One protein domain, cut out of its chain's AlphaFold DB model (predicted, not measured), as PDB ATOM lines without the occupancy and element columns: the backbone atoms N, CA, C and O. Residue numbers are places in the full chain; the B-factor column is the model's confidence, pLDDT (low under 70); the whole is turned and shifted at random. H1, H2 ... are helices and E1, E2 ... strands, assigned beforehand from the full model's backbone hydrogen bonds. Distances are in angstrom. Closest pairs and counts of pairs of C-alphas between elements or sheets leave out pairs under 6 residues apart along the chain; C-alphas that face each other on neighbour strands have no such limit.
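What this domain is: This is residues 2 to 77 of the 214 residues of a protein of Oryza sativa subsp. japonica (UniProt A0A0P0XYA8). A flat, open loop leads out from a small antiparallel sheet at one end and back to it; the sheet is the long hairpin of E1 and E2, with the short E3 beside E2. From E2 the chain runs out to the short helix H1, makes a turn whose residues 47 to 52 stick out free, and comes back through H2 to E3, with neither helix covering the sheet. The printed part has 76 residues, with E1, E2, H1, H2 and E3 along the chain and sheet order E1, E2, E3; the class is mixed, helices and strands, with under half of the residues, 37, in named elements. It is only just loose, close to extended, with a radius of gyration of the C-alphas of 16.7 A and spans of 51 by 37 by 13 A.

Where its parts are: E1, residues 6 to 13, begins at C-alpha 6 (171.351, 156.403, 197.244) and is 21.8 A long. E2, residues 18 to 25, is 22.5 A long. H1, residues 34 to 42, and H2, residues 58 to 66, are 12.2 A and 12.7 A long. E3, residues 73 to 75, is 6.4 A long and ends at C-alpha 75 (180.718, 172.582, 202.196).

How they stand to each other: E1 and E2 form an antiparallel hairpin at 157 degrees, with N 9 and O 22 within hydrogen-bond range at 2.8 A. E2 and E3 are antiparallel at 147 degrees, with N 21 and O 73 within range at 2.9 A. H1 and H2 are close but not clearly touching, the closest C-alphas being those of Ala 40 and Ala 58, 6.6 A, and only just about perpendicular at 72 degrees. Neither helix is on the sheet. Every O i to N i+4 pair is within hydrogen-bond range in H1, and 3 of 5 are in H2.

The domain as a whole: The two C-alphas farthest apart are those of His 49 and Pro 77, 51.5 A. The printed part has no cut. The link from H1 to H2 is long, 15 residues. The mean pLDDT of the printed part is 74.9; residues 2 to 3 and 43 to 67 are under 70.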
ATOM      1  N   GLY A   2     159.539 155.989 194.253       57.74
ATOM      2  CA  GLY A   2     160.619 155.121 193.775       57.74
ATOM      3  C   GLY A   2     161.438 154.573 194.948       57.74
ATOM      4  O   GLY A   2     161.547 155.213 195.993       57.74
ATOM      5  N   ARG A   3     161.994 153.364 194.809       69.89
ATOM      6  CA  ARG A   3     162.881 152.793 195.830       69.89
ATOM      7  C   ARG A   3     164.130 153.663 195.932       69.89
ATOM      8  O   ARG A   3     164.797 153.861 194.918       69.89
ATOM      9  N   ARG A   4     164.453 154.125 197.144       76.47
ATOM     10  CA  ARG A   4     165.649 154.936 197.371       76.47
ATOM     11  C   ARG A   4     166.908 154.216 196.888       76.47
ATOM     12  O   ARG A   4     167.151 153.073 197.289       76.47
ATOM     13  N   ARG A   5     167.681 154.847 196.000       88.00
ATOM     14  CA  ARG A   5     168.854 154.241 195.344       88.00
ATOM     15  C   ARG A   5     170.156 154.682 195.979       88.00
ATOM     16  O   ARG A   5     171.147 153.959 195.866       88.00
ATOM     17  N   TYR A   6     170.156 155.830 196.648       89.43
ATOM     18  CA  TYR A   6     171.351 156.403 197.244       89.43
ATOM     19  C   TYR A   6     171.115 156.850 198.683       89.43
ATOM     20  O   TYR A   6     170.063 157.376 199.035       89.43
ATOM     21  N   LEU A   7     172.144 156.682 199.505       88.77
ATOM     22  CA  LEU A   7     172.286 157.357 200.784       88.77
ATOM     23  C   LEU A   7     173.224 158.548 200.591       88.77
ATOM     24  O   LEU A   7     174.384 158.370 200.215       88.77
ATOM     25  N   ASN A   8     172.716 159.748 200.857       90.85
ATOM     26  CA  ASN A   8     173.513 160.966 200.923       90.85
ATOM     27  C   ASN A   8     173.985 161.136 202.372       90.85
ATOM     28  O   ASN A   8     173.178 161.357 203.271       90.85
ATOM     29  N   LEU A   9     175.282 160.948 202.593       90.31
ATOM     30  CA  LEU A   9     175.936 161.012 203.891       90.31
ATOM     31  C   LEU A   9     176.749 162.299 203.973       90.31
ATOM     32  O   LEU A   9     177.651 162.512 203.165       90.31
ATOM     33  N   LEU A  10     176.466 163.119 204.973       90.23
ATOM     34  CA  LEU A  10     177.273 164.284 205.290       90.23
ATOM     35  C   LEU A  10     178.223 163.939 206.436       90.23
ATOM     36  O   LEU A  10     177.783 163.505 207.498       90.23
ATOM     37  N   VAL A  11     179.523 164.107 206.215       89.39
ATOM     38  CA  VAL A  11     180.560 163.845 207.218       89.39
ATOM     39  C   VAL A  11     181.165 165.172 207.640       89.39
ATOM     40  O   VAL A  11     181.746 165.862 206.808       89.39
ATOM     41  N   HIS A  12     181.036 165.522 208.917       88.82
ATOM     42  CA  HIS A  12     181.661 166.715 209.476       88.82
ATOM     43  C   HIS A  12     183.084 166.392 209.947       88.82
ATOM     44  O   HIS A  12     183.277 165.477 210.751       88.82
ATOM     45  N   ASN A  13     184.072 167.124 209.435       86.62
ATOM     46  CA  ASN A  13     185.446 167.078 209.913       86.62
ATOM     47  C   ASN A  13     185.725 168.285 210.814       86.62
ATOM     48  O   ASN A  13     185.993 169.372 210.312       86.62
ATOM     49  N   ASN A  14     185.740 168.061 212.129       80.73
ATOM     50  CA  ASN A  14     185.990 169.101 213.133       80.73
ATOM     51  C   ASN A  14     187.400 169.719 213.062       80.73
ATOM     52  O   ASN A  14     187.646 170.720 213.721       80.73
ATOM     53  N   HIS A  15     188.355 169.104 212.352       81.37
ATOM     54  CA  HIS A  15     189.698 169.679 212.214       81.37
ATOM     55  C   HIS A  15     189.714 170.845 211.217       81.37
ATOM     56  O   HIS A  15     190.409 171.834 211.434       81.37
ATOM     57  N   ASP A  16     188.940 170.727 210.134       82.80
ATOM     58  CA  ASP A  16     188.929 171.696 209.032       82.80
ATOM     59  C   ASP A  16     187.615 172.496 208.962       82.80
ATOM     60  O   ASP A  16     187.459 173.353 208.092       82.80
ATOM     61  N   ASP A  17     186.653 172.190 209.842       85.03
ATOM     62  CA  ASP A  17     185.281 172.714 209.833       85.03
ATOM     63  C   ASP A  17     184.590 172.561 208.464       85.03
ATOM     64  O   ASP A  17     183.855 173.433 207.978       85.03
ATOM     65  N   LEU A  18     184.868 171.430 207.809       90.81
ATOM     66  CA  LEU A  18     184.330 171.074 206.502       90.81
ATOM     67  C   LEU A  18     183.304 169.956 206.624       90.81
ATOM     68  O   LEU A  18     183.514 168.945 207.296       90.81
ATOM     69  N   TYR A  19     182.215 170.109 205.881       92.35
ATOM     70  CA  TYR A  19     181.197 169.089 205.709       92.35
ATOM     71  C   TYR A  19     181.363 168.436 204.339       92.35
ATOM     72  O   TYR A  19     181.102 169.036 203.299       92.35
ATOM     73  N   SER A  20     181.796 167.182 204.334       93.10
ATOM     74  CA  SER A  20     181.964 166.384 203.126       93.10
ATOM     75  C   SER A  20     180.683 165.625 202.801       93.10
ATOM     76  O   SER A  20     180.313 164.686 203.510       93.10
ATOM     77  N   LEU A  21     180.037 165.977 201.692       93.64
ATOM     78  CA  LEU A  21     178.907 165.228 201.160       93.64
ATOM     79  C   LEU A  21     179.407 164.019 200.367       93.64
ATOM     80  O   LEU A  21     180.172 164.148 199.413       93.64
ATOM     81  N   ARG A  22     178.934 162.831 200.730       91.52
ATOM     82  CA  ARG A  22     179.277 161.553 200.105       91.52
ATOM     83  C   ARG A  22     178.004 160.843 199.684       91.52
ATOM     84  O   ARG A  22     177.045 160.781 200.446       91.52
ATOM     85  N   ARG A  23     178.000 160.250 198.494       90.49
ATOM     86  CA  ARG A  23     176.844 159.504 197.985       90.49
ATOM     87  C   ARG A  23     177.176 158.028 197.879       90.49
ATOM     88  O   ARG A  23     178.108 157.632 197.182       90.49
ATOM     89  N   ILE A  24     176.413 157.214 198.595       89.23
ATOM     90  CA  ILE A  24     176.621 155.771 198.703       89.23
ATOM     91  C   ILE A  24     175.460 155.064 198.000       89.23
ATOM     92  O   ILE A  24     174.309 155.255 198.392       89.23
ATOM     93  N   PRO A  25     175.719 154.227 196.985       87.55
ATOM     94  CA  PRO A  25     174.692 153.366 196.408       87.55
ATOM     95  C   PRO A  25     174.070 152.445 197.469       87.55
ATOM     96  O   PRO A  25     174.788 151.756 198.194       87.55
ATOM     97  N   ALA A  26     172.741 152.395 197.551       84.86
ATOM     98  CA  ALA A  26     172.016 151.650 198.584       84.86
ATOM     99  C   ALA A  26     172.308 150.139 198.554       84.86
ATOM    100  O   ALA A  26     172.305 149.483 199.591       84.86
ATOM    101  N   ASN A  27     172.640 149.584 197.383       82.49
ATOM    102  CA  ASN A  27     173.063 148.185 197.245       82.49
ATOM    103  C   ASN A  27     174.385 147.862 197.970       82.49
ATOM    104  O   ASN A  27     174.683 146.691 198.184       82.49
ATOM    105  N   ARG A  28     175.167 148.875 198.368       81.54
ATOM    106  CA  ARG A  28     176.374 148.715 199.190       81.54
ATOM    107  C   ARG A  28     176.089 148.740 200.690       81.54
ATOM    108  O   ARG A  28     176.996 148.443 201.456       81.54
ATOM    109  N   LEU A  29     174.872 149.094 201.110       81.49
ATOM    110  CA  LEU A  29     174.492 149.189 202.525       81.49
ATOM    111  C   LEU A  29     174.031 147.858 203.117       81.49
ATOM    112  O   LEU A  29     174.022 147.699 204.333       81.49
ATOM    113  N   PHE A  30     173.669 146.902 202.265       82.35
ATOM    114  CA  PHE A  30     173.105 145.626 202.681       82.35
ATOM    115  C   PHE A  30     173.908 144.455 202.122       82.35
ATOM    116  O   PHE A  30     174.571 144.557 201.087       82.35
ATOM    117  N   TYR A  31     173.819 143.317 202.805       82.58
ATOM    118  CA  TYR A  31     174.296 142.055 202.256       82.58
ATOM    119  C   TYR A  31     173.466 141.670 201.022       82.58
ATOM    120  O   TYR A  31     172.265 141.943 200.980       82.58
ATOM    121  N   PRO A  32     174.071 140.997 200.028       83.22
ATOM    122  CA  PRO A  32     173.367 140.606 198.807       83.22
ATOM    123  C   PRO A  32     172.271 139.554 199.048       83.22
ATOM    124  O   PRO A  32     171.398 139.385 198.203       83.22
ATOM    125  N   SER A  33     172.305 138.836 200.178       85.49
ATOM    126  CA  SER A  33     171.292 137.851 200.564       85.49
ATOM    127  C   SER A  33     171.237 137.655 202.082       85.49
ATOM    128  O   SER A  33     172.206 137.947 202.789       85.49
ATOM    129  N   ALA A  34     170.122 137.107 202.579       89.67
ATOM    130  CA  ALA A  34     169.974 136.715 203.985       89.67
ATOM    131  C   ALA A  34     171.053 135.704 204.405       89.67
ATOM    132  O   ALA A  34     171.729 135.911 205.405       89.67
ATOM    133  N   ARG A  35     171.325 134.697 203.562       88.27
ATOM    134  CA  ARG A  35     172.398 133.716 203.786       88.27
ATOM    135  C   ARG A  35     173.774 134.371 203.947       88.27
ATOM    136  O   ARG A  35     174.567 133.930 204.771       88.27
ATOM    137  N   ALA A  36     174.078 135.412 203.168       84.79
ATOM    138  CA  ALA A  36     175.335 136.147 203.313       84.79
ATOM    139  C   ALA A  36     175.392 136.932 204.636       84.79
ATOM    140  O   ALA A  36     176.445 136.975 205.270       84.79
ATOM    141  N   ALA A  37     174.267 137.509 205.070       83.92
ATOM    142  CA  ALA A  37     174.168 138.174 206.368       83.92
ATOM    143  C   ALA A  37     174.328 137.183 207.536       83.92
ATOM    144  O   ALA A  37     175.065 137.463 208.479       83.92
ATOM    145  N   GLU A  38     173.699 136.009 207.448       85.73
ATOM    146  CA  GLU A  38     173.819 134.923 208.428       85.73
ATOM    147  C   GLU A  38     175.247 134.380 208.498       85.73
ATOM    148  O   GLU A  38     175.800 134.256 209.587       85.73
ATOM    149  N   ALA A  39     175.889 134.128 207.353       82.34
ATOM    150  CA  ALA A  39     177.284 133.695 207.311       82.34
ATOM    151  C   ALA A  39     178.221 134.733 207.955       82.34
ATOM    152  O   ALA A  39     179.098 134.373 208.739       82.34
ATOM    153  N   ALA A  40     177.999 136.027 207.691       76.28
ATOM    154  CA  ALA A  40     178.753 137.109 208.323       76.28
ATOM    155  C   ALA A  40     178.471 137.235 209.831       76.28
ATOM    156  O   ALA A  40     179.337 137.684 210.579       76.28
ATOM    157  N   ALA A  41     177.279 136.845 210.295       75.48
ATOM    158  CA  ALA A  41     176.953 136.775 211.717       75.48
ATOM    159  C   ALA A  41     177.623 135.569 212.400       75.48
ATOM    160  O   ALA A  41     178.229 135.745 213.454       75.48
ATOM    161  N   MET A  42     177.593 134.386 211.777       75.65
ATOM    162  CA  MET A  42     178.230 133.155 212.275       75.65
ATOM    163  C   MET A  42     179.759 133.256 212.314       75.65
ATOM    164  O   MET A  42     180.397 132.761 213.238       75.65
ATOM    165  N   ALA A  43     180.372 133.967 211.364       67.22
ATOM    166  CA  ALA A  43     181.810 134.234 211.396       67.22
ATOM    167  C   ALA A  43     182.244 135.032 212.645       67.22
ATOM    168  O   ALA A  43     183.407 134.975 213.030       67.22
ATOM    169  N   LYS A  44     181.324 135.748 213.314       58.32
ATOM    170  CA  LYS A  44     181.622 136.443 214.578       58.32
ATOM    171  C   LYS A  44     181.711 135.497 215.774       58.32
ATOM    172  O   LYS A  44     182.319 135.879 216.768       58.32
ATOM    173  N   SER A  45     181.071 134.323 215.721       54.30
ATOM    174  CA  SER A  45     180.999 133.397 216.859       54.30
ATOM    175  C   SER A  45     182.133 132.378 216.899       54.30
ATOM    176  O   SER A  45     182.258 131.674 217.898       54.30
ATOM    177  N   TYR A  46     182.972 132.297 215.863       53.50
ATOM    178  CA  TYR A  46     184.206 131.519 215.943       53.50
ATOM    179  C   TYR A  46     185.210 132.270 216.818       53.50
ATOM    180  O   TYR A  46     185.940 133.141 216.360       53.50
ATOM    181  N   ILE A  47     185.175 131.956 218.114       52.70
ATOM    182  CA  ILE A  47     186.210 132.309 219.081       52.70
ATOM    183  C   ILE A  47     187.473 131.580 218.632       52.70
ATOM    184  O   ILE A  47     187.487 130.352 218.568       52.70
ATOM    185  N   ASP A  48     188.508 132.335 218.281       51.66
ATOM    186  CA  ASP A  48     189.798 131.751 217.942       51.66
ATOM    187  C   ASP A  48     190.368 131.033 219.178       51.66
ATOM    188  O   ASP A  48     190.194 131.500 220.310       51.66
ATOM    189  N   HIS A  49     191.038 129.896 218.972       54.33
ATOM    190  CA  HIS A  49     191.519 129.009 220.047       54.33
ATOM    191  C   HIS A  49     192.503 129.681 221.023       54.33
ATOM    192  O   HIS A  49     192.790 129.130 222.082       54.33
ATOM    193  N   ASP A  50     192.981 130.880 220.697       57.55
ATOM    194  CA  ASP A  50     193.987 131.623 221.453       57.55
ATOM    195  C   ASP A  50     193.389 132.667 222.422       57.55
ATOM    196  O   ASP A  50     194.082 133.564 222.902       57.55
ATOM    197  N   GLY A  51     192.073 132.622 222.684       53.05
ATOM    198  CA  GLY A  51     191.389 133.496 223.656       53.05
ATOM    199  C   GLY A  51     191.367 134.988 223.288       53.05
ATOM    200  O   GLY A  51     190.722 135.801 223.958       53.05
ATOM    201  N   LYS A  52     192.024 135.372 222.191       50.12
ATOM    202  CA  LYS A  52     191.928 136.698 221.592       50.12
ATOM    203  C   LYS A  52     190.613 136.763 220.839       50.12
ATOM    204  O   LYS A  52     190.433 136.076 219.841       50.12
ATOM    205  N   ARG A  53     189.690 137.597 221.331       50.62
ATOM    206  CA  ARG A  53     188.447 137.938 220.624       50.62
ATOM    207  C   ARG A  53     188.818 138.287 219.176       50.62
ATOM    208  O   ARG A  53     189.488 139.310 218.995       50.62
ATOM    209  N   PRO A  54     188.435 137.477 218.172       46.35
ATOM    210  CA  PRO A  54     188.749 137.805 216.795       46.35
ATOM    211  C   PRO A  54     188.153 139.175 216.508       46.35
ATOM    212  O   PRO A  54     186.995 139.444 216.856       46.35
ATOM    213  N   HIS A  55     188.973 140.069 215.953       49.89
ATOM    214  CA  HIS A  55     188.531 141.400 215.568       49.89
ATOM    215  C   HIS A  55     187.247 141.247 214.755       49.89
ATOM    216  O   HIS A  55     187.238 140.496 213.779       49.89
ATOM    217  N   PRO A  56     186.135 141.841 215.218       48.72
ATOM    218  CA  PRO A  56     184.810 141.377 214.854       48.72
ATOM    219  C   PRO A  56     184.667 141.458 213.342       48.72
ATOM    220  O   PRO A  56     184.623 142.556 212.810       48.72
ATOM    221  N   GLY A  57     184.550 140.319 212.651       45.47
ATOM    222  CA  GLY A  57     184.343 140.245 211.196       45.47
ATOM    223  C   GLY A  57     183.064 140.948 210.714       45.47
ATOM    224  O   GLY A  57     182.891 141.174 209.522       45.47
ATOM    225  N   ALA A  58     182.210 141.401 211.643       48.26
ATOM    226  CA  ALA A  58     181.212 142.450 211.411       48.26
ATOM    227  C   ALA A  58     181.819 143.696 210.749       48.26
ATOM    228  O   ALA A  58     181.210 144.317 209.876       48.26
ATOM    229  N   LEU A  59     183.037 144.032 211.172       48.69
ATOM    230  CA  LEU A  59     183.831 145.089 210.602       48.69
ATOM    231  C   LEU A  59     184.224 144.770 209.181       48.69
ATOM    232  O   LEU A  59     184.398 145.720 208.475       48.69
ATOM    233  N   HIS A  60     184.256 143.540 208.670       49.00
ATOM    234  CA  HIS A  60     184.666 143.346 207.276       49.00
ATOM    235  C   HIS A  60     183.663 143.953 206.274       49.00
ATOM    236  O   HIS A  60     184.047 144.422 205.198       49.00
ATOM    237  N   PHE A  61     182.371 143.996 206.633       50.34
ATOM    238  CA  PHE A  61     181.383 144.773 205.881       50.34
ATOM    239  C   PHE A  61     181.542 146.272 206.149       50.34
ATOM    240  O   PHE A  61     181.491 147.058 205.207       50.34
ATOM    241  N   MET A  62     181.817 146.679 207.395       49.38
ATOM    242  CA  MET A  62     182.119 148.084 207.705       49.38
ATOM    243  C   MET A  62     183.489 148.566 207.203       49.38
ATOM    244  O   MET A  62     183.700 149.759 207.045       49.38
ATOM    245  N   ASP A  63     184.394 147.665 206.853       54.97
ATOM    246  CA  ASP A  63     185.718 147.914 206.305       54.97
ATOM    247  C   ASP A  63     185.558 148.282 204.834       54.97
ATOM    248  O   ASP A  63     186.332 149.083 204.318       54.97
ATOM    249  N   ARG A  64     184.464 147.847 204.182       55.09
ATOM    250  CA  ARG A  64     184.026 148.476 202.927       55.09
ATOM    251  C   ARG A  64     183.688 149.957 203.119       55.09
ATOM    252  O   ARG A  64     183.840 150.711 202.166       55.09
ATOM    253  N   PHE A  65     183.263 150.377 204.316       57.55
ATOM    254  CA  PHE A  65     183.073 151.790 204.664       57.55
ATOM    255  C   PHE A  65     184.331 152.472 205.206       57.55
ATOM    256  O   PHE A  65     184.361 153.697 205.183       57.55
ATOM    257  N   ARG A  66     185.398 151.756 205.610       59.33
ATOM    258  CA  ARG A  66     186.701 152.419 205.856       59.33
ATOM    259  C   ARG A  66     187.142 153.210 204.626       59.33
ATOM    260  O   ARG A  66     187.690 154.297 204.762       59.33
ATOM    261  N   ASN A  67     186.784 152.715 203.441       67.29
ATOM    262  CA  ASN A  67     186.931 153.429 202.182       67.29
ATOM    263  C   ASN A  67     185.587 154.028 201.753       67.29
ATOM    264  O   ASN A  67     185.024 153.644 200.722       67.29
ATOM    265  N   PHE A  68     185.046 154.956 202.551       73.77
ATOM    266  CA  PHE A  68     183.918 155.769 202.102       73.77
ATOM    267  C   PHE A  68     184.229 156.345 200.712       73.77
ATOM    268  O   PHE A  68     185.365 156.761 200.467       73.77
ATOM    269  N   PRO A  69     183.239 156.398 199.801       81.77
ATOM    270  CA  PRO A  69     183.452 156.993 198.490       81.77
ATOM    271  C   PRO A  69     183.969 158.422 198.645       81.77
ATOM    272  O   PRO A  69     183.670 159.089 199.644       81.77
ATOM    273  N   CYS A  70     184.747 158.878 197.663       87.29
ATOM    274  CA  CYS A  70     185.264 160.241 197.644       87.29
ATOM    275  C   CYS A  70     184.117 161.252 197.836       87.29
ATOM    276  O   CYS A  70     182.998 160.997 197.372       87.29
ATOM    277  N   PRO A  71     184.363 162.366 198.546       90.72
ATOM    278  CA  PRO A  71     183.365 163.417 198.676       90.72
ATOM    279  C   PRO A  71     182.975 163.950 197.295       90.72
ATOM    280  O   PRO A  71     183.836 164.189 196.454       90.72
ATOM    281  N   LEU A  72     181.671 164.114 197.071       91.67
ATOM    282  CA  LEU A  72     181.124 164.776 195.885       91.67
ATOM    283  C   LEU A  72     181.318 166.290 195.963       91.67
ATOM    284  O   LEU A  72     181.563 166.938 194.954       91.67
ATOM    285  N   LEU A  73     181.164 166.834 197.168       93.17
ATOM    286  CA  LEU A  73     181.223 168.255 197.460       93.17
ATOM    287  C   LEU A  73     181.707 168.434 198.899       93.17
ATOM    288  O   LEU A  73     181.317 167.670 199.784       93.17
ATOM    289  N   ASN A  74     182.529 169.453 199.125       93.86
ATOM    290  CA  ASN A  74     182.842 169.935 200.462       93.86
ATOM    291  C   ASN A  74     182.133 171.271 200.667       93.86
ATOM    292  O   ASN A  74     182.212 172.157 199.819       93.86
ATOM    293  N   LEU A  75     181.437 171.389 201.788       92.76
ATOM    294  CA  LEU A  75     180.718 172.582 202.196       92.76
ATOM    295  C   LEU A  75     181.434 173.189 203.393       92.76
ATOM    296  O   LEU A  75     181.758 172.483 204.351       92.76
ATOM    297  N   GLN A  76     181.654 174.496 203.340       92.23
ATOM    298  CA  GLN A  76     182.212 175.260 204.444       92.23
ATOM    299  C   GLN A  76     181.198 176.330 204.860       92.23
ATOM    300  O   GLN A  76     180.973 177.267 204.093       92.23
ATOM    301  N   PRO A  77     180.569 176.205 206.038       91.08
ATOM    302  CA  PRO A  77     179.622 177.206 206.519       91.08
ATOM    303  C   PRO A  77     180.310 178.542 206.812       91.08
ATOM    304  O   PRO A  77     181.514 178.593 207.098       91.08
TER     305      PRO A  77